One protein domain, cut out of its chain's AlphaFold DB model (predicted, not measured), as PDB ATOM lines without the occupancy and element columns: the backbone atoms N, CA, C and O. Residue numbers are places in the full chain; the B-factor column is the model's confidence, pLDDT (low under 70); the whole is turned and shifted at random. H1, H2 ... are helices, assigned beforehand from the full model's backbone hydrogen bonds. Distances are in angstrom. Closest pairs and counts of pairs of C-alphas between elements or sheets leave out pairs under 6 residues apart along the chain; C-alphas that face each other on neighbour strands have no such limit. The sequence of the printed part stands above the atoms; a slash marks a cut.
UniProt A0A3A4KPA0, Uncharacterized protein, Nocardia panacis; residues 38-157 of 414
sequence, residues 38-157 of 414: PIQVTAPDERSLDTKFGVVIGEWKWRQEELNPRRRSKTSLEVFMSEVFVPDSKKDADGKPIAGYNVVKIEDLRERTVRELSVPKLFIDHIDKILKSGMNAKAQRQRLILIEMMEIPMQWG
ATOM      1  N   PRO A  38     211.662 279.097 257.264       39.66
ATOM      2  CA  PRO A  38     211.618 280.542 257.074       39.66
ATOM      3  C   PRO A  38     212.209 281.240 258.308       39.66
ATOM      4  O   PRO A  38     212.024 280.791 259.438       39.66
ATOM      5  N   ILE A  39     212.932 282.343 258.094       42.25
ATOM      6  CA  ILE A  39     213.433 283.198 259.177       42.25
ATOM      7  C   ILE A  39     212.214 283.894 259.792       42.25
ATOM      8  O   ILE A  39     211.730 284.887 259.253       42.25
ATOM      9  N   GLN A  40     211.679 283.340 260.879       42.38
ATOM     10  CA  GLN A  40     210.697 284.032 261.705       42.38
ATOM     11  C   GLN A  40     211.434 285.012 262.619       42.38
ATOM     12  O   GLN A  40     212.390 284.646 263.303       42.38
ATOM     13  N   VAL A  41     211.001 286.272 262.603       43.25
ATOM     14  CA  VAL A  41     211.405 287.266 263.597       43.25
ATOM     15  C   VAL A  41     210.706 286.874 264.895       43.25
ATOM     16  O   VAL A  41     209.512 287.113 265.051       43.25
ATOM     17  N   THR A  42     211.427 286.195 265.781       44.19
ATOM     18  CA  THR A  42     210.934 285.810 267.106       44.19
ATOM     19  C   THR A  42     210.678 287.056 267.949       44.19
ATOM     20  O   THR A  42     211.447 288.026 267.880       44.19
ATOM     21  N   ALA A  43     209.608 287.038 268.743       49.28
ATOM     22  CA  ALA A  43     209.265 288.139 269.633       49.28
ATOM     23  C   ALA A  43     210.397 288.380 270.672       49.28
ATOM     24  O   ALA A  43     211.205 287.480 270.927       49.28
ATOM     25  N   PRO A  44     210.549 289.599 271.231       48.31
ATOM     26  CA  PRO A  44     211.671 289.957 272.115       48.31
ATOM     27  C   PRO A  44     211.875 289.029 273.328       48.31
ATOM     28  O   PRO A  44     212.989 288.937 273.840       48.31
ATOM     29  N   ASP A  45     210.820 288.343 273.757       50.38
ATOM     30  CA  ASP A  45     210.717 287.379 274.857       50.38
ATOM     31  C   ASP A  45     211.201 285.952 274.518       50.38
ATOM     32  O   ASP A  45     211.404 285.145 275.421       50.38
ATOM     33  N   GLU A  46     211.489 285.646 273.248       59.12
ATOM     34  CA  GLU A  46     212.001 284.337 272.793       59.12
ATOM     35  C   GLU A  46     213.536 284.299 272.606       59.12
ATOM     36  O   GLU A  46     214.113 283.293 272.175       59.12
ATOM     37  N   ARG A  47     214.232 285.398 272.923       83.00
ATOM     38  CA  ARG A  47     215.695 285.497 272.807       83.00
ATOM     39  C   ARG A  47     216.362 284.767 273.969       83.00
ATOM     40  O   ARG A  47     216.295 285.192 275.116       83.00
ATOM     41  N   SER A  48     217.030 283.663 273.667       89.19
ATOM     42  CA  SER A  48     217.673 282.790 274.645       89.19
ATOM     43  C   SER A  48     218.949 282.174 274.076       89.19
ATOM     44  O   SER A  48     219.295 282.351 272.905       89.19
ATOM     45  N   LEU A  49     219.655 281.403 274.900       89.81
ATOM     46  CA  LEU A  49     220.804 280.621 274.446       89.81
ATOM     47  C   LEU A  49     220.420 279.616 273.345       89.81
ATOM     48  O   LEU A  49     221.265 279.240 272.539       89.81
ATOM     49  N   ASP A  50     219.154 279.214 273.261       92.81
ATOM     50  CA  ASP A  50     218.681 278.240 272.278       92.81
ATOM     51  C   ASP A  50     218.162 278.903 270.987       92.81
ATOM     52  O   ASP A  50     217.831 278.215 270.019       92.81
ATOM     53  N   THR A  51     218.180 280.242 270.916       92.50
ATOM     54  CA  THR A  51     217.917 280.992 269.684       92.50
ATOM     55  C   THR A  51     218.887 280.566 268.582       92.50
ATOM     56  O   THR A  51     220.101 280.474 268.788       92.50
ATOM     57  N   LYS A  52     218.350 280.319 267.383       94.19
ATOM     58  CA  LYS A  52     219.140 279.978 266.196       94.19
ATOM     59  C   LYS A  52     219.963 281.168 265.722       94.19
ATOM     60  O   LYS A  52     219.478 282.297 265.663       94.19
ATOM     61  N   PHE A  53     221.190 280.908 265.290       94.50
ATOM     62  CA  PHE A  53     222.089 281.929 264.771       94.50
ATOM     63  C   PHE A  53     221.551 282.578 263.492       94.50
ATOM     64  O   PHE A  53     221.853 283.732 263.219       94.50
ATOM     65  N   GLY A  54     220.670 281.899 262.750       91.81
ATOM     66  CA  GLY A  54     219.912 282.496 261.649       91.81
ATOM     67  C   GLY A  54     219.114 283.744 262.053       91.81
ATOM     68  O   GLY A  54     219.037 284.686 261.266       91.81
ATOM     69  N   VAL A  55     218.592 283.802 263.285       91.81
ATOM     70  CA  VAL A  55     217.906 284.993 263.821       91.81
ATOM     71  C   VAL A  55     218.909 286.125 264.052       91.81
ATOM     72  O   VAL A  55     218.660 287.264 263.667       91.81
ATOM     73  N   VAL A  56     220.085 285.804 264.602       94.38
ATOM     74  CA  VAL A  56     221.188 286.761 264.803       94.38
ATOM     75  C   VAL A  56     221.699 287.311 263.470       94.38
ATOM     76  O   VAL A  56     221.915 288.513 263.335       94.38
ATOM     77  N   ILE A  57     221.847 286.450 262.460       94.81
ATOM     78  CA  ILE A  57     222.226 286.835 261.096       94.81
ATOM     79  C   ILE A  57     221.174 287.772 260.488       94.81
ATOM     80  O   ILE A  57     221.540 288.764 259.857       94.81
ATOM     81  N   GLY A  58     219.884 287.478 260.682       90.81
ATOM     82  CA  GLY A  58     218.779 288.325 260.227       90.81
ATOM     83  C   GLY A  58     218.807 289.715 260.864       90.81
ATOM     84  O   GLY A  58     218.769 290.714 260.149       90.81
ATOM     85  N   GLU A  59     218.971 289.778 262.186       92.12
ATOM     86  CA  GLU A  59     219.106 291.034 262.933       92.12
ATOM     87  C   GLU A  59     220.340 291.828 262.476       92.12
ATOM     88  O   GLU A  59     220.262 293.031 262.222       92.12
ATOM     89  N   TRP A  60     221.487 291.159 262.314       95.19
ATOM     90  CA  TRP A  60     222.703 291.794 261.809       95.19
ATOM     91  C   TRP A  60     222.482 292.375 260.414       95.19
ATOM     92  O   TRP A  60     222.846 293.527 260.175       95.19
ATOM     93  N   LYS A  61     221.855 291.610 259.511       93.69
ATOM     94  CA  LYS A  61     221.559 292.040 258.141       93.69
ATOM     95  C   LYS A  61     220.691 293.296 258.145       93.69
ATOM     96  O   LYS A  61     221.093 294.291 257.546       93.69
ATOM     97  N   TRP A  62     219.568 293.267 258.865       91.06
ATOM     98  CA  TRP A  62     218.668 294.415 258.998       91.06
ATOM     99  C   TRP A  62     219.414 295.651 259.516       91.06
ATOM    100  O   TRP A  62     219.343 296.718 258.913       91.06
ATOM    101  N   ARG A  63     220.237 295.503 260.562       88.69
ATOM    102  CA  ARG A  63     221.052 296.611 261.085       88.69
ATOM    103  C   ARG A  63     222.035 297.166 260.060       88.69
ATOM    104  O   ARG A  63     222.262 298.372 260.037       88.69
ATOM    105  N   GLN A  64     222.655 296.321 259.237       90.50
ATOM    106  CA  GLN A  64     223.582 296.793 258.207       90.50
ATOM    107  C   GLN A  64     222.867 297.536 257.072       90.50
ATOM    108  O   GLN A  64     223.421 298.515 256.573       90.50
ATOM    109  N   GLU A  65     221.682 297.078 256.671       86.50
ATOM    110  CA  GLU A  65     220.914 297.652 255.557       86.50
ATOM    111  C   GLU A  65     220.186 298.939 255.965       86.50
ATOM    112  O   GLU A  65     220.306 299.941 255.265       86.50
ATOM    113  N   GLU A  66     219.516 298.937 257.120       84.81
ATOM    114  CA  GLU A  66     218.656 300.045 257.552       84.81
ATOM    115  C   GLU A  66     219.391 301.087 258.399       84.81
ATOM    116  O   GLU A  66     219.181 302.288 258.243       84.81
ATOM    117  N   LEU A  67     220.272 300.649 259.307       83.69
ATOM    118  CA  LEU A  67     220.942 301.559 260.247       83.69
ATOM    119  C   LEU A  67     222.371 301.908 259.825       83.69
ATOM    120  O   LEU A  67     222.879 302.962 260.205       83.69
ATOM    121  N   ASN A  68     223.039 301.014 259.088       81.06
ATOM    122  CA  ASN A  68     224.439 301.119 258.669       81.06
ATOM    123  C   ASN A  68     225.349 301.757 259.748       81.06
ATOM    124  O   ASN A  68     225.995 302.787 259.508       81.06
ATOM    125  N   PRO A  69     225.432 301.165 260.956       78.44
ATOM    126  CA  PRO A  69     226.029 301.817 262.127       78.44
ATOM    127  C   PRO A  69     227.522 302.126 261.953       78.44
ATOM    128  O   PRO A  69     228.071 303.001 262.616       78.44
ATOM    129  N   ARG A  70     228.198 301.421 261.037       80.81
ATOM    130  CA  ARG A  70     229.617 301.614 260.705       80.81
ATOM    131  C   ARG A  70     229.832 302.539 259.495       80.81
ATOM    132  O   ARG A  70     230.958 302.621 259.009       80.81
ATOM    133  N   ARG A  71     228.776 303.196 258.986       76.62
ATOM    134  CA  ARG A  71     228.790 304.095 257.811       76.62
ATOM    135  C   ARG A  71     229.537 303.496 256.615       76.62
ATOM    136  O   ARG A  71     230.347 304.143 255.951       76.62
ATOM    137  N   ARG A  72     229.303 302.209 256.359       80.69
ATOM    138  CA  ARG A  72     229.942 301.472 255.269       80.69
ATOM    139  C   ARG A  72     229.436 301.997 253.933       80.69
ATOM    140  O   ARG A  72     228.244 302.231 253.758       80.69
ATOM    141  N   SER A  73     230.347 302.132 252.970       77.50
ATOM    142  CA  SER A  73     229.959 302.404 251.583       77.50
ATOM    143  C   SER A  73     229.110 301.258 251.023       77.50
ATOM    144  O   SER A  73     229.281 300.112 251.446       77.50
ATOM    145  N   LYS A  74     228.266 301.529 250.019       75.75
ATOM    146  CA  LYS A  74     227.462 300.498 249.334       75.75
ATOM    147  C   LYS A  74     228.317 299.316 248.859       75.75
ATOM    148  O   LYS A  74     227.996 298.170 249.146       75.75
ATOM    149  N   THR A  75     229.472 299.587 248.251       72.50
ATOM    150  CA  THR A  75     230.428 298.552 247.819       72.50
ATOM    151  C   THR A  75     230.959 297.724 248.992       72.50
ATOM    152  O   THR A  75     231.127 296.513 248.882       72.50
ATOM    153  N   SER A  76     231.236 298.360 250.134       82.12
ATOM    154  CA  SER A  76     231.670 297.655 251.345       82.12
ATOM    155  C   SER A  76     230.564 296.766 251.910       82.12
ATOM    156  O   SER A  76     230.854 295.633 252.286       82.12
ATOM    157  N   LEU A  77     229.320 297.254 251.944       86.81
ATOM    158  CA  LEU A  77     228.161 296.465 252.366       86.81
ATOM    159  C   LEU A  77     227.960 295.255 251.456       86.81
ATOM    160  O   LEU A  77     227.848 294.148 251.962       86.81
ATOM    161  N   GLU A  78     228.025 295.426 250.135       85.12
ATOM    162  CA  GLU A  78     227.929 294.316 249.178       85.12
ATOM    163  C   GLU A  78     229.003 293.245 249.425       85.12
ATOM    164  O   GLU A  78     228.699 292.052 249.419       85.12
ATOM    165  N   VAL A  79     230.248 293.651 249.704       87.00
ATOM    166  CA  VAL A  79     231.322 292.710 250.060       87.00
ATOM    167  C   VAL A  79     230.983 291.967 251.351       87.00
ATOM    168  O   VAL A  79     231.065 290.744 251.364       87.00
ATOM    169  N   PHE A  80     230.573 292.667 252.411       91.56
ATOM    170  CA  PHE A  80     230.231 292.048 253.698       91.56
ATOM    171  C   PHE A  80     229.046 291.086 253.563       91.56
ATOM    172  O   PHE A  80     229.135 289.944 254.008       91.56
ATOM    173  N   MET A  81     227.988 291.499 252.864       91.19
ATOM    174  CA  MET A  81     226.845 290.644 252.549       91.19
ATOM    175  C   MET A  81     227.275 289.409 251.767       91.19
ATOM    176  O   MET A  81     226.830 288.313 252.081       91.19
ATOM    177  N   SER A  82     228.198 289.546 250.813       87.88
ATOM    178  CA  SER A  82     228.723 288.403 250.062       87.88
ATOM    179  C   SER A  82     229.588 287.452 250.895       87.88
ATOM    180  O   SER A  82     229.818 286.321 250.472       87.88
ATOM    181  N   GLU A  83     230.094 287.870 252.061       91.38
ATOM    182  CA  GLU A  83     230.784 286.965 252.986       91.38
ATOM    183  C   GLU A  83     229.810 286.187 253.873       91.38
ATOM    184  O   GLU A  83     230.141 285.076 254.297       91.38
ATOM    185  N   VAL A  84     228.627 286.750 254.129       92.62
ATOM    186  CA  VAL A  84     227.574 286.124 254.935       92.62
ATOM    187  C   VAL A  84     226.685 285.226 254.094       92.62
ATOM    188  O   VAL A  84     226.454 284.091 254.489       92.62
ATOM    189  N   PHE A  85     226.249 285.718 252.936       88.81
ATOM    190  CA  PHE A  85     225.267 285.091 252.063       88.81
ATOM    191  C   PHE A  85     225.867 284.747 250.699       88.81
ATOM    192  O   PHE A  85     226.754 285.436 250.182       88.81
ATOM    193  N   VAL A  86     225.339 283.710 250.058       80.38
ATOM    194  CA  VAL A  86     225.539 283.502 248.621       80.38
ATOM    195  C   VAL A  86     224.710 284.537 247.843       80.38
ATOM    196  O   VAL A  86     223.489 284.573 248.006       80.38
ATOM    197  N   PRO A  87     225.327 285.364 246.973       74.06
ATOM    198  CA  PRO A  87     224.589 286.316 246.145       74.06
ATOM    199  C   PRO A  87     223.570 285.606 245.246       74.06
ATOM    200  O   PRO A  87     223.914 284.595 244.639       74.06
ATOM    201  N   ASP A  88     222.374 286.169 245.055       71.38
ATOM    202  CA  ASP A  88     221.331 285.531 244.228       71.38
ATOM    203  C   ASP A  88     221.773 285.306 242.779       71.38
ATOM    204  O   ASP A  88     221.528 284.256 242.204       71.38
ATOM    205  N   SER A  89     222.572 286.224 242.224       66.75
ATOM    206  CA  SER A  89     223.213 286.067 240.903       66.75
ATOM    207  C   SER A  89     224.175 284.872 240.782       66.75
ATOM    208  O   SER A  89     224.719 284.615 239.707       66.75
ATOM    209  N   LYS A  90     224.477 284.211 241.900       71.12
ATOM    210  CA  LYS A  90     225.358 283.049 242.006       71.12
ATOM    211  C   LYS A  90     224.615 281.824 242.521       71.12
ATOM    212  O   LYS A  90     225.279 280.865 242.895       71.12
ATOM    213  N   LYS A  91     223.282 281.854 242.511       73.25
ATOM    214  CA  LYS A  91     222.413 280.705 242.742       73.25
ATOM    215  C   LYS A  91     221.858 280.200 241.404       73.25
ATOM    216  O   LYS A  91     221.658 280.989 240.483       73.25
ATOM    217  N   ASP A  92     221.674 278.896 241.284       74.12
ATOM    218  CA  ASP A  92     220.939 278.256 240.204       74.12
ATOM    219  C   ASP A  92     219.423 278.429 240.402       74.12
ATOM    220  O   ASP A  92     218.969 279.072 241.355       74.12
ATOM    221  N   ALA A  93     218.636 277.874 239.481       75.81
ATOM    222  CA  ALA A  93     217.177 277.956 239.523       75.81
ATOM    223  C   ALA A  93     216.565 277.324 240.791       75.81
ATOM    224  O   ALA A  93     215.468 277.712 241.186       75.81
ATOM    225  N   ASP A  94     217.289 276.417 241.456       70.00
ATOM    226  CA  ASP A  94     216.885 275.754 242.699       70.00
ATOM    227  C   ASP A  94     217.402 276.487 243.954       70.00
ATOM    228  O   ASP A  94     217.252 276.002 245.081       70.00
ATOM    229  N   GLY A  95     218.043 277.649 243.785       63.81
ATOM    230  CA  GLY A  95     218.622 278.427 244.877       63.81
ATOM    231  C   GLY A  95     219.974 277.905 245.383       63.81
ATOM    232  O   GLY A  95     220.481 278.422 246.384       63.81
ATOM    233  N   LYS A  96     220.583 276.909 244.728       61.78
ATOM    234  CA  LYS A  96     221.895 276.360 245.104       61.78
ATOM    235  C   LYS A  96     223.023 277.152 244.448       61.78
ATOM    236  O   LYS A  96     222.877 277.607 243.323       61.78
ATOM    237  N   PRO A  97     224.190 277.314 245.079       61.94
ATOM    238  CA  PRO A  97     225.274 278.072 244.485       61.94
ATOM    239  C   PRO A  97     225.846 277.389 243.256       61.94
ATOM    240  O   PRO A  97     226.139 276.192 243.263       61.94
ATOM    241  N   ILE A  98     226.100 278.196 242.239       62.72
ATOM    242  CA  ILE A  98     226.826 277.791 241.044       62.72
ATOM    243  C   ILE A  98     228.294 277.554 241.449       62.72
ATOM    244  O   ILE A  98     228.906 278.403 242.106       62.72
ATOM    245  N   ALA A  99     228.845 276.385 241.100       50.84
ATOM    246  CA  ALA A  99     230.172 275.937 241.528       50.84
ATOM    247  C   ALA A  99     231.280 276.978 241.256       50.84
ATOM    248  O   ALA A  99     231.280 277.663 240.234       50.84
ATOM    249  N   GLY A 100     232.241 277.082 242.183       60.84
ATOM    250  CA  GLY A 100     233.419 277.949 242.049       60.84
ATOM    251  C   GLY A 100     233.359 279.301 242.770       60.84
ATOM    252  O   GLY A 100     234.320 280.064 242.684       60.84
ATOM    253  N   TYR A 101     232.296 279.623 243.516       50.69
ATOM    254  CA  TYR A 101     232.264 280.856 244.310       50.69
ATOM    255  C   TYR A 101     232.429 280.600 245.811       50.69
ATOM    256  O   TYR A 101     231.513 280.131 246.474       50.69
ATOM    257  N   ASN A 102     233.582 281.008 246.353       58.44
ATOM    258  CA  ASN A 102     233.735 281.522 247.718       58.44
ATOM    259  C   ASN A 102     232.991 280.705 248.811       58.44
ATOM    260  O   ASN A 102     232.117 281.236 249.502       58.44
ATOM    261  N   VAL A 103     233.344 279.416 248.899       66.88
ATOM    262  CA  VAL A 103     232.519 278.275 249.361       66.88
ATOM    263  C   VAL A 103     232.094 278.318 250.835       66.88
ATOM    264  O   VAL A 103     231.074 277.739 251.179       66.88
ATOM    265  N   VAL A 104     232.837 279.012 251.701       84.31
ATOM    266  CA  VAL A 104     232.531 279.086 253.142       84.31
ATOM    267  C   VAL A 104     231.796 280.388 253.455       84.31
ATOM    268  O   VAL A 104     232.349 281.480 253.259       84.31
ATOM    269  N   LYS A 105     230.558 280.296 253.947       90.00
ATOM    270  CA  LYS A 105     229.704 281.443 254.283       90.00
ATOM    271  C   LYS A 105     229.332 281.438 255.756       90.00
ATOM    272  O   LYS A 105     229.217 280.385 256.368       90.00
ATOM    273  N   ILE A 106     229.119 282.618 256.335       92.69
ATOM    274  CA  ILE A 106     228.667 282.692 257.736       92.69
ATOM    275  C   ILE A 106     227.251 282.114 257.882       92.69
ATOM    276  O   ILE A 106     226.947 281.512 258.910       92.69
ATOM    277  N   GLU A 107     226.414 282.194 256.840       90.00
ATOM    278  CA  GLU A 107     225.096 281.551 256.842       90.00
ATOM    279  C   GLU A 107     225.145 280.024 256.995       90.00
ATOM    280  O   GLU A 107     224.140 279.439 257.381       90.00
ATOM    281  N   ASP A 108     226.293 279.370 256.781       88.12
ATOM    282  CA  ASP A 108     226.448 277.933 257.041       88.12
ATOM    283  C   ASP A 108     226.352 277.599 258.549       88.12
ATOM    284  O   ASP A 108     226.149 276.444 258.918       88.12
ATOM    285  N   LEU A 109     226.457 278.603 259.431       90.69
ATOM    286  CA  LEU A 109     226.282 278.468 260.882       90.69
ATOM    287  C   LEU A 109     224.835 278.716 261.347       90.69
ATOM    288  O   LEU A 109     224.565 278.614 262.538       90.69
ATOM    289  N   ARG A 110     223.897 279.046 260.445       91.44
ATOM    290  CA  ARG A 110     222.541 279.524 260.797       91.44
ATOM    291  C   ARG A 110     221.726 278.581 261.686       91.44
ATOM    292  O   ARG A 110     220.935 279.054 262.500       91.44
ATOM    293  N   GLU A 111     221.919 277.271 261.536       89.06
ATOM    294  CA  GLU A 111     221.175 276.255 262.286       89.06
ATOM    295  C   GLU A 111     221.782 275.982 263.668       89.06
ATOM    296  O   GLU A 111     221.166 275.286 264.481       89.06
ATOM    297  N   ARG A 112     222.958 276.551 263.965       93.12
ATOM    298  CA  ARG A 112     223.543 276.495 265.304       93.12
ATOM    299  C   ARG A 112     222.777 277.390 266.262       93.12
ATOM    300  O   ARG A 112     222.229 278.412 265.854       93.12
ATOM    301  N   THR A 113     222.734 277.027 267.533       95.25
ATOM    302  CA  THR A 113     222.195 277.905 268.577       95.25
ATOM    303  C   THR A 113     223.262 278.868 269.093       95.25
ATOM    304  O   THR A 113     224.466 278.627 268.952       95.25
ATOM    305  N   VAL A 114     222.836 279.955 269.740       93.62
ATOM    306  CA  VAL A 114     223.747 280.855 270.469       93.62
ATOM    307  C   VAL A 114     224.560 280.077 271.516       93.62
ATOM    308  O   VAL A 114     225.734 280.370 271.714       93.62
ATOM    309  N   ARG A 115     223.979 279.042 272.137       93.44
ATOM    310  CA  ARG A 115     224.643 278.132 273.079       93.44
ATOM    311  C   ARG A 115     225.773 277.344 272.435       93.44
ATOM    312  O   ARG A 115     226.826 277.207 273.037       93.44
ATOM    313  N   GLU A 116     225.565 276.804 271.241       91.19
ATOM    314  CA  GLU A 116     226.622 276.073 270.538       91.19
ATOM    315  C   GLU A 116     227.751 277.027 270.136       91.19
ATOM    316  O   GLU A 116     228.926 276.715 270.315       91.19
ATOM    317  N   LEU A 117     227.398 278.220 269.653       91.38
ATOM    318  CA  LEU A 117     228.355 279.245 269.234       91.38
ATOM    319  C   LEU A 117     228.999 280.013 270.395       91.38
ATOM    320  O   LEU A 117     229.979 280.721 270.179       91.38
ATOM    321  N   SER A 118     228.519 279.855 271.631       84.44
ATOM    322  CA  SER A 118     229.228 280.353 272.816       84.44
ATOM    323  C   SER A 118     230.527 279.590 273.077       84.44
ATOM    324  O   SER A 118     231.387 280.078 273.807       84.44
ATOM    325  N   VAL A 119     230.712 278.438 272.423       86.44
ATOM    326  CA  VAL A 119     231.967 277.689 272.389       86.44
ATOM    327  C   VAL A 119     232.868 278.253 271.276       86.44
ATOM    328  O   VAL A 119     232.597 278.019 270.094       86.44
ATOM    329  N   PRO A 120     233.998 278.919 271.602       83.81
ATOM    330  CA  PRO A 120     234.841 279.588 270.602       83.81
ATOM    331  C   PRO A 120     235.390 278.670 269.502       83.81
ATOM    332  O   PRO A 120     235.695 279.117 268.395       83.81
ATOM    333  N   LYS A 121     235.494 277.368 269.794       86.94
ATOM    334  CA  LYS A 121     236.005 276.348 268.875       86.94
ATOM    335  C   LYS A 121     235.262 276.327 267.538       86.94
ATOM    336  O   LYS A 121     235.909 276.119 266.518       86.94
ATOM    337  N   LEU A 122     233.951 276.588 267.517       87.31
ATOM    338  CA  LEU A 122     233.185 276.604 266.266       87.31
ATOM    339  C   LEU A 122     233.585 277.769 265.352       87.31
ATOM    340  O   LEU A 122     233.665 277.584 264.138       87.31
ATOM    341  N   PHE A 123     233.897 278.941 265.913       90.31
ATOM    342  CA  PHE A 123     234.417 280.059 265.123       90.31
ATOM    343  C   PHE A 123     235.842 279.803 264.646       90.31
ATOM    344  O   PHE A 123     236.147 280.095 263.493       90.31
ATOM    345  N   ILE A 124     236.690 279.214 265.493       88.62
ATOM    346  CA  ILE A 124     238.046 278.809 265.100       88.62
ATOM    347  C   ILE A 124     237.972 277.818 263.936       88.62
ATOM    348  O   ILE A 124     238.585 278.057 262.906       88.62
ATOM    349  N   ASP A 125     237.144 276.776 264.030       90.19
ATOM    350  CA  ASP A 125     236.982 275.785 262.960       90.19
ATOM    351  C   ASP A 125     236.447 276.393 261.665       90.19
ATOM    352  O   ASP A 125     236.850 276.002 260.566       90.19
ATOM    353  N   HIS A 126     235.528 277.349 261.782       91.25
ATOM    354  CA  HIS A 126     235.001 278.091 260.645       91.25
ATOM    355  C   HIS A 126     236.094 278.910 259.948       91.25
ATOM    356  O   HIS A 126     236.252 278.828 258.730       91.25
ATOM    357  N   ILE A 127     236.888 279.653 260.719       92.25
ATOM    358  CA  ILE A 127     237.993 280.471 260.212       92.25
ATOM    359  C   ILE A 127     239.133 279.605 259.660       92.25
ATOM    360  O   ILE A 127     239.627 279.880 258.564       92.25
ATOM    361  N   ASP A 128     239.489 278.514 260.331       89.94
ATOM    362  CA  ASP A 128     240.530 277.578 259.904       89.94
ATOM    363  C   ASP A 128     240.208 276.946 258.551       89.94
ATOM    364  O   ASP A 128     241.103 276.772 257.725       89.94
ATOM    365  N   LYS A 129     238.936 276.641 258.263       88.56
ATOM    366  CA  LYS A 129     238.521 276.148 256.935       88.56
ATOM    367  C   LYS A 129     238.844 277.151 255.825       88.56
ATOM    368  O   LYS A 129     239.245 276.753 254.730       88.56
ATOM    369  N   ILE A 130     238.684 278.445 256.100       89.62
ATOM    370  CA  ILE A 130     238.973 279.526 255.149       89.62
ATOM    371  C   ILE A 130     240.483 279.694 254.980       89.62
ATOM    372  O   ILE A 130     240.962 279.809 253.849       89.62
ATOM    373  N   LEU A 131     241.230 279.669 256.086       87.62
ATOM    374  CA  LEU A 131     242.691 279.774 256.084       87.62
ATOM    375  C   LEU A 131     243.347 278.597 255.354       87.62
ATOM    376  O   LEU A 131     244.210 278.816 254.509       87.62
ATOM    377  N   LYS A 132     242.870 277.365 255.576       85.62
ATOM    378  CA  LYS A 132     243.300 276.160 254.838       85.62
ATOM    379  C   LYS A 132     243.031 276.242 253.336       85.62
ATOM    380  O   LYS A 132     243.645 275.515 252.570       85.62
ATOM    381  N   SER A 133     242.137 277.137 252.918       80.81
ATOM    382  CA  SER A 133     241.847 277.416 251.509       80.81
ATOM    383  C   SER A 133     242.664 278.597 250.950       80.81
ATOM    384  O   SER A 133     242.359 279.089 249.865       80.81
ATOM    385  N   GLY A 134     243.643 279.120 251.700       81.12
ATOM    386  CA  GLY A 134     244.515 280.230 251.290       81.12
ATOM    387  C   GLY A 134     243.850 281.614 251.269       81.12
ATOM    388  O   GLY A 134     244.418 282.573 250.748       81.12
ATOM    389  N   MET A 135     242.637 281.762 251.815       83.50
ATOM    390  CA  MET A 135     241.833 282.985 251.688       83.50
ATOM    391  C   MET A 135     241.949 283.924 252.910       83.50
ATOM    392  O   MET A 135     240.949 284.243 253.555       83.50
ATOM    393  N   ASN A 136     243.149 284.431 253.215       87.62
ATOM    394  CA  ASN A 136     243.414 285.262 254.411       87.62
ATOM    395  C   ASN A 136     242.504 286.495 254.543       87.62
ATOM    396  O   ASN A 136     241.871 286.694 255.579       87.62
ATOM    397  N   ALA A 137     242.368 287.296 253.481       85.75
ATOM    398  CA  ALA A 137     241.542 288.508 253.513       85.75
ATOM    399  C   ALA A 137     240.058 288.209 253.793       85.75
ATOM    400  O   ALA A 137     239.353 289.006 254.412       85.75
ATOM    401  N   LYS A 138     239.568 287.050 253.341       89.06
ATOM    402  CA  LYS A 138     238.216 286.579 253.651       89.06
ATOM    403  C   LYS A 138     238.107 286.153 255.107       89.06
ATOM    404  O   LYS A 138     237.130 286.509 255.754       89.06
ATOM    405  N   ALA A 139     239.096 285.422 255.613       91.06
ATOM    406  CA  ALA A 139     239.128 284.981 256.997       91.06
ATOM    407  C   ALA A 139     239.119 286.186 257.956       91.06
ATOM    408  O   ALA A 139     238.305 286.233 258.873       91.06
ATOM    409  N   GLN A 140     239.922 287.222 257.672       91.81
ATOM    410  CA  GLN A 140     239.916 288.491 258.414       91.81
ATOM    411  C   GLN A 140     238.530 289.153 258.399       91.81
ATOM    412  O   GLN A 140     238.018 289.557 259.444       91.81
ATOM    413  N   ARG A 141     237.899 289.252 257.217       93.31
ATOM    414  CA  ARG A 141     236.557 289.839 257.082       93.31
ATOM    415  C   ARG A 141     235.500 289.042 257.839       93.31
ATOM    416  O   ARG A 141     234.703 289.643 258.549       93.31
ATOM    417  N   GLN A 142     235.480 287.718 257.703       94.62
ATOM    418  CA  GLN A 142     234.491 286.894 258.393       94.62
ATOM    419  C   GLN A 142     234.701 286.888 259.905       94.62
ATOM    420  O   GLN A 142     233.713 286.971 260.622       94.62
ATOM    421  N   ARG A 143     235.947 286.904 260.398       94.69
ATOM    422  CA  ARG A 143     236.233 287.097 261.827       94.69
ATOM    423  C   ARG A 143     235.596 288.388 262.348       94.69
ATOM    424  O   ARG A 143     234.871 288.348 263.334       94.69
ATOM    425  N   LEU A 144     235.806 289.511 261.654       94.88
ATOM    426  CA  LEU A 144     235.190 290.793 262.015       94.88
ATOM    427  C   LEU A 144     233.656 290.716 262.024       94.88
ATOM    428  O   LEU A 144     233.028 291.194 262.961       94.88
ATOM    429  N   ILE A 145     233.049 290.109 260.999       95.75
ATOM    430  CA  ILE A 145     231.586 289.981 260.913       95.75
ATOM    431  C   ILE A 145     231.038 289.098 262.041       95.75
ATOM    432  O   ILE A 145     230.009 289.428 262.616       95.75
ATOM    433  N   LEU A 146     231.720 288.003 262.385       96.00
ATOM    434  CA  LEU A 146     231.320 287.117 263.481       96.00
ATOM    435  C   LEU A 146     231.380 287.827 264.838       96.00
ATOM    436  O   LEU A 146     230.458 287.667 265.633       96.00
ATOM    437  N   ILE A 147     232.404 288.657 265.073       95.06
ATOM    438  CA  ILE A 147     232.476 289.530 266.255       95.06
ATOM    439  C   ILE A 147     231.258 290.462 266.289       95.06
ATOM    440  O   ILE A 147     230.551 290.481 267.291       95.06
ATOM    441  N   GLU A 148     230.952 291.148 265.182       94.94
ATOM    442  CA  GLU A 148     229.784 292.043 265.086       94.94
ATOM    443  C   GLU A 148     228.443 291.315 265.271       94.94
ATOM    444  O   GLU A 148     227.510 291.868 265.846       94.94
ATOM    445  N   MET A 149     228.316 290.078 264.789       95.94
ATOM    446  CA  MET A 149     227.103 289.279 264.974       95.94
ATOM    447  C   MET A 149     226.942 288.830 266.424       95.94
ATOM    448  O   MET A 149     225.836 288.873 266.953       95.94
ATOM    449  N   MET A 150     228.023 288.438 267.095       95.50
ATOM    450  CA  MET A 150     227.964 287.985 268.487       95.50
ATOM    451  C   MET A 150     227.813 289.130 269.503       95.50
ATOM    452  O   MET A 150     227.400 288.881 270.635       95.50
ATOM    453  N   GLU A 151     228.006 290.389 269.097       94.69
ATOM    454  CA  GLU A 151     227.558 291.553 269.877       94.69
ATOM    455  C   GLU A 151     226.025 291.581 270.044       94.69
ATOM    456  O   GLU A 151     225.532 292.120 271.032       94.69
ATOM    457  N   ILE A 152     225.252 290.998 269.119       93.88
ATOM    458  CA  ILE A 152     223.782 291.043 269.148       93.88
ATOM    459  C   ILE A 152     223.208 290.218 270.317       93.88
ATOM    460  O   ILE A 152     222.506 290.807 271.138       93.88
ATOM    461  N   PRO A 153     223.520 288.914 270.488       93.56
ATOM    462  CA  PRO A 153     223.097 288.173 271.677       93.56
ATOM    463  C   PRO A 153     223.626 288.766 272.987       93.56
ATOM    464  O   PRO A 153     222.965 288.651 274.018       93.56
ATOM    465  N   MET A 154     224.793 289.422 272.959       91.69
ATOM    466  CA  MET A 154     225.327 290.128 274.126       91.69
ATOM    467  C   MET A 154     224.462 291.342 274.488       91.69
ATOM    468  O   MET A 154     224.104 291.527 275.647       91.69
ATOM    469  N   GLN A 155     224.039 292.126 273.493       87.94
ATOM    470  CA  GLN A 155     223.093 293.235 273.670       87.94
ATOM    471  C   GLN A 155     221.692 292.761 274.075       87.94
ATOM    472  O   GLN A 155     220.975 293.488 274.753       87.94
ATOM    473  N   TRP A 156     221.303 291.544 273.688       90.00
ATOM    474  CA  TRP A 156     220.083 290.899 274.178       90.00
ATOM    475  C   TRP A 156     220.205 290.393 275.624       90.00
ATOM    476  O   TRP A 156     219.215 289.927 276.177       90.00
ATOM    477  N   GLY A 157     221.395 290.450 276.234       85.19
ATOM    478  CA  GLY A 157     221.651 289.926 277.579       85.19
ATOM    479  C   GLY A 157     221.693 288.397 277.661       85.19
ATOM    480  O   GLY A 157     221.685 287.842 278.756       85.19
TER     481      GLY A 157
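AT A GLANCE: This is residues 38 to 157 of the 414 residues of an uncharacterized protein of Nocardia panacis (UniProt A0A3A4KPA0). One long helix, H6, has two helices, H1 and H2, side by side with a gap between them, both crossing it on one side, while H5 folds back along H6 on another side as a helical hairpin. The short H3 lies between the ends of H1 and H2, and the short H4 lies near the beginning of H1. The printed part has 120 residues with six named helices, H1 to H6 in order along the chain, and no named strand; its class is all helix. It is compact, with a radius of gyration of the C-alphas of 14.5 A, and its C-alphas span 41 by 32 by 31 A.

IN THESE COORDINATES: Residues 38 to 52 come first and hold no named element. H1 is residues 53 to 67, 20.2 A from first to last C-alpha, and begins at C-alpha 53 at (222.089, 281.929, 264.771). H2 is residues 74 to 84, 15.4 A long. H3, residues 106 to 109, and H4, residues 114 to 117, are short. H5 is residues 121 to 131, 14.8 A long. H6 is residues 136 to 155, 29.1 A long, and ends at C-alpha 155 at (223.093, 293.235, 273.670).

HOW THE PARTS SIT: H6 is the hub, touching H1, H2 and H5. Residues 56 to 60 of H1 touch H6, about perpendicular at 85 degrees; the closest C-alphas, of Trp 60 and Met 149, are 6.0 A apart. Residues 138 to 145 of H6 touch H2, also about perpendicular at 85 degrees, the closest C-alphas being those of Glu 83 and Gln 142, 6.6 A apart. H5 and H6 form a hairpin at a shallow tilt of 23 degrees, opposite ways, with the C-alphas of Ile 127 and Ala 139 closest at 5.7 A. H1 and H2 run opposite ways at a shallow tilt of 2 degrees and are close but not clearly touching, the closest C-alphas, of Gln 64 and Leu 77, being 7.4 A apart. H3 touches H1, with Phe 53 and Leu 109 closest at 6.7 A between C-alphas. H2 and H3 only just touch, with 3 pairs of C-alphas within 8 A; the closest, of Val 84 and Ile 106, are 4.6 A apart. H4 touches no helix; it is close to H1 but not clearly touching, with the C-alphas of Phe 53 and Val 114 closest at 6.0 A. H1 and H5 are apart. In H1 and H2 every O i to N i+4 pair is within hydrogen-bond range, against 6 of 7 in H5 and 13 of 16 in H6; H3 and H4 are too short for such a pair.

THE WHOLE: The C-alphas farthest apart, of Asp 45 and Gly 134, are 41.8 A apart. The printed part has no cut. The link from H2 to H3, residues 85 to 105, is long. Mean pLDDT of the printed part is 82.5; residues 38 to 46, residue 89 and residues 95 to 103 are under 70.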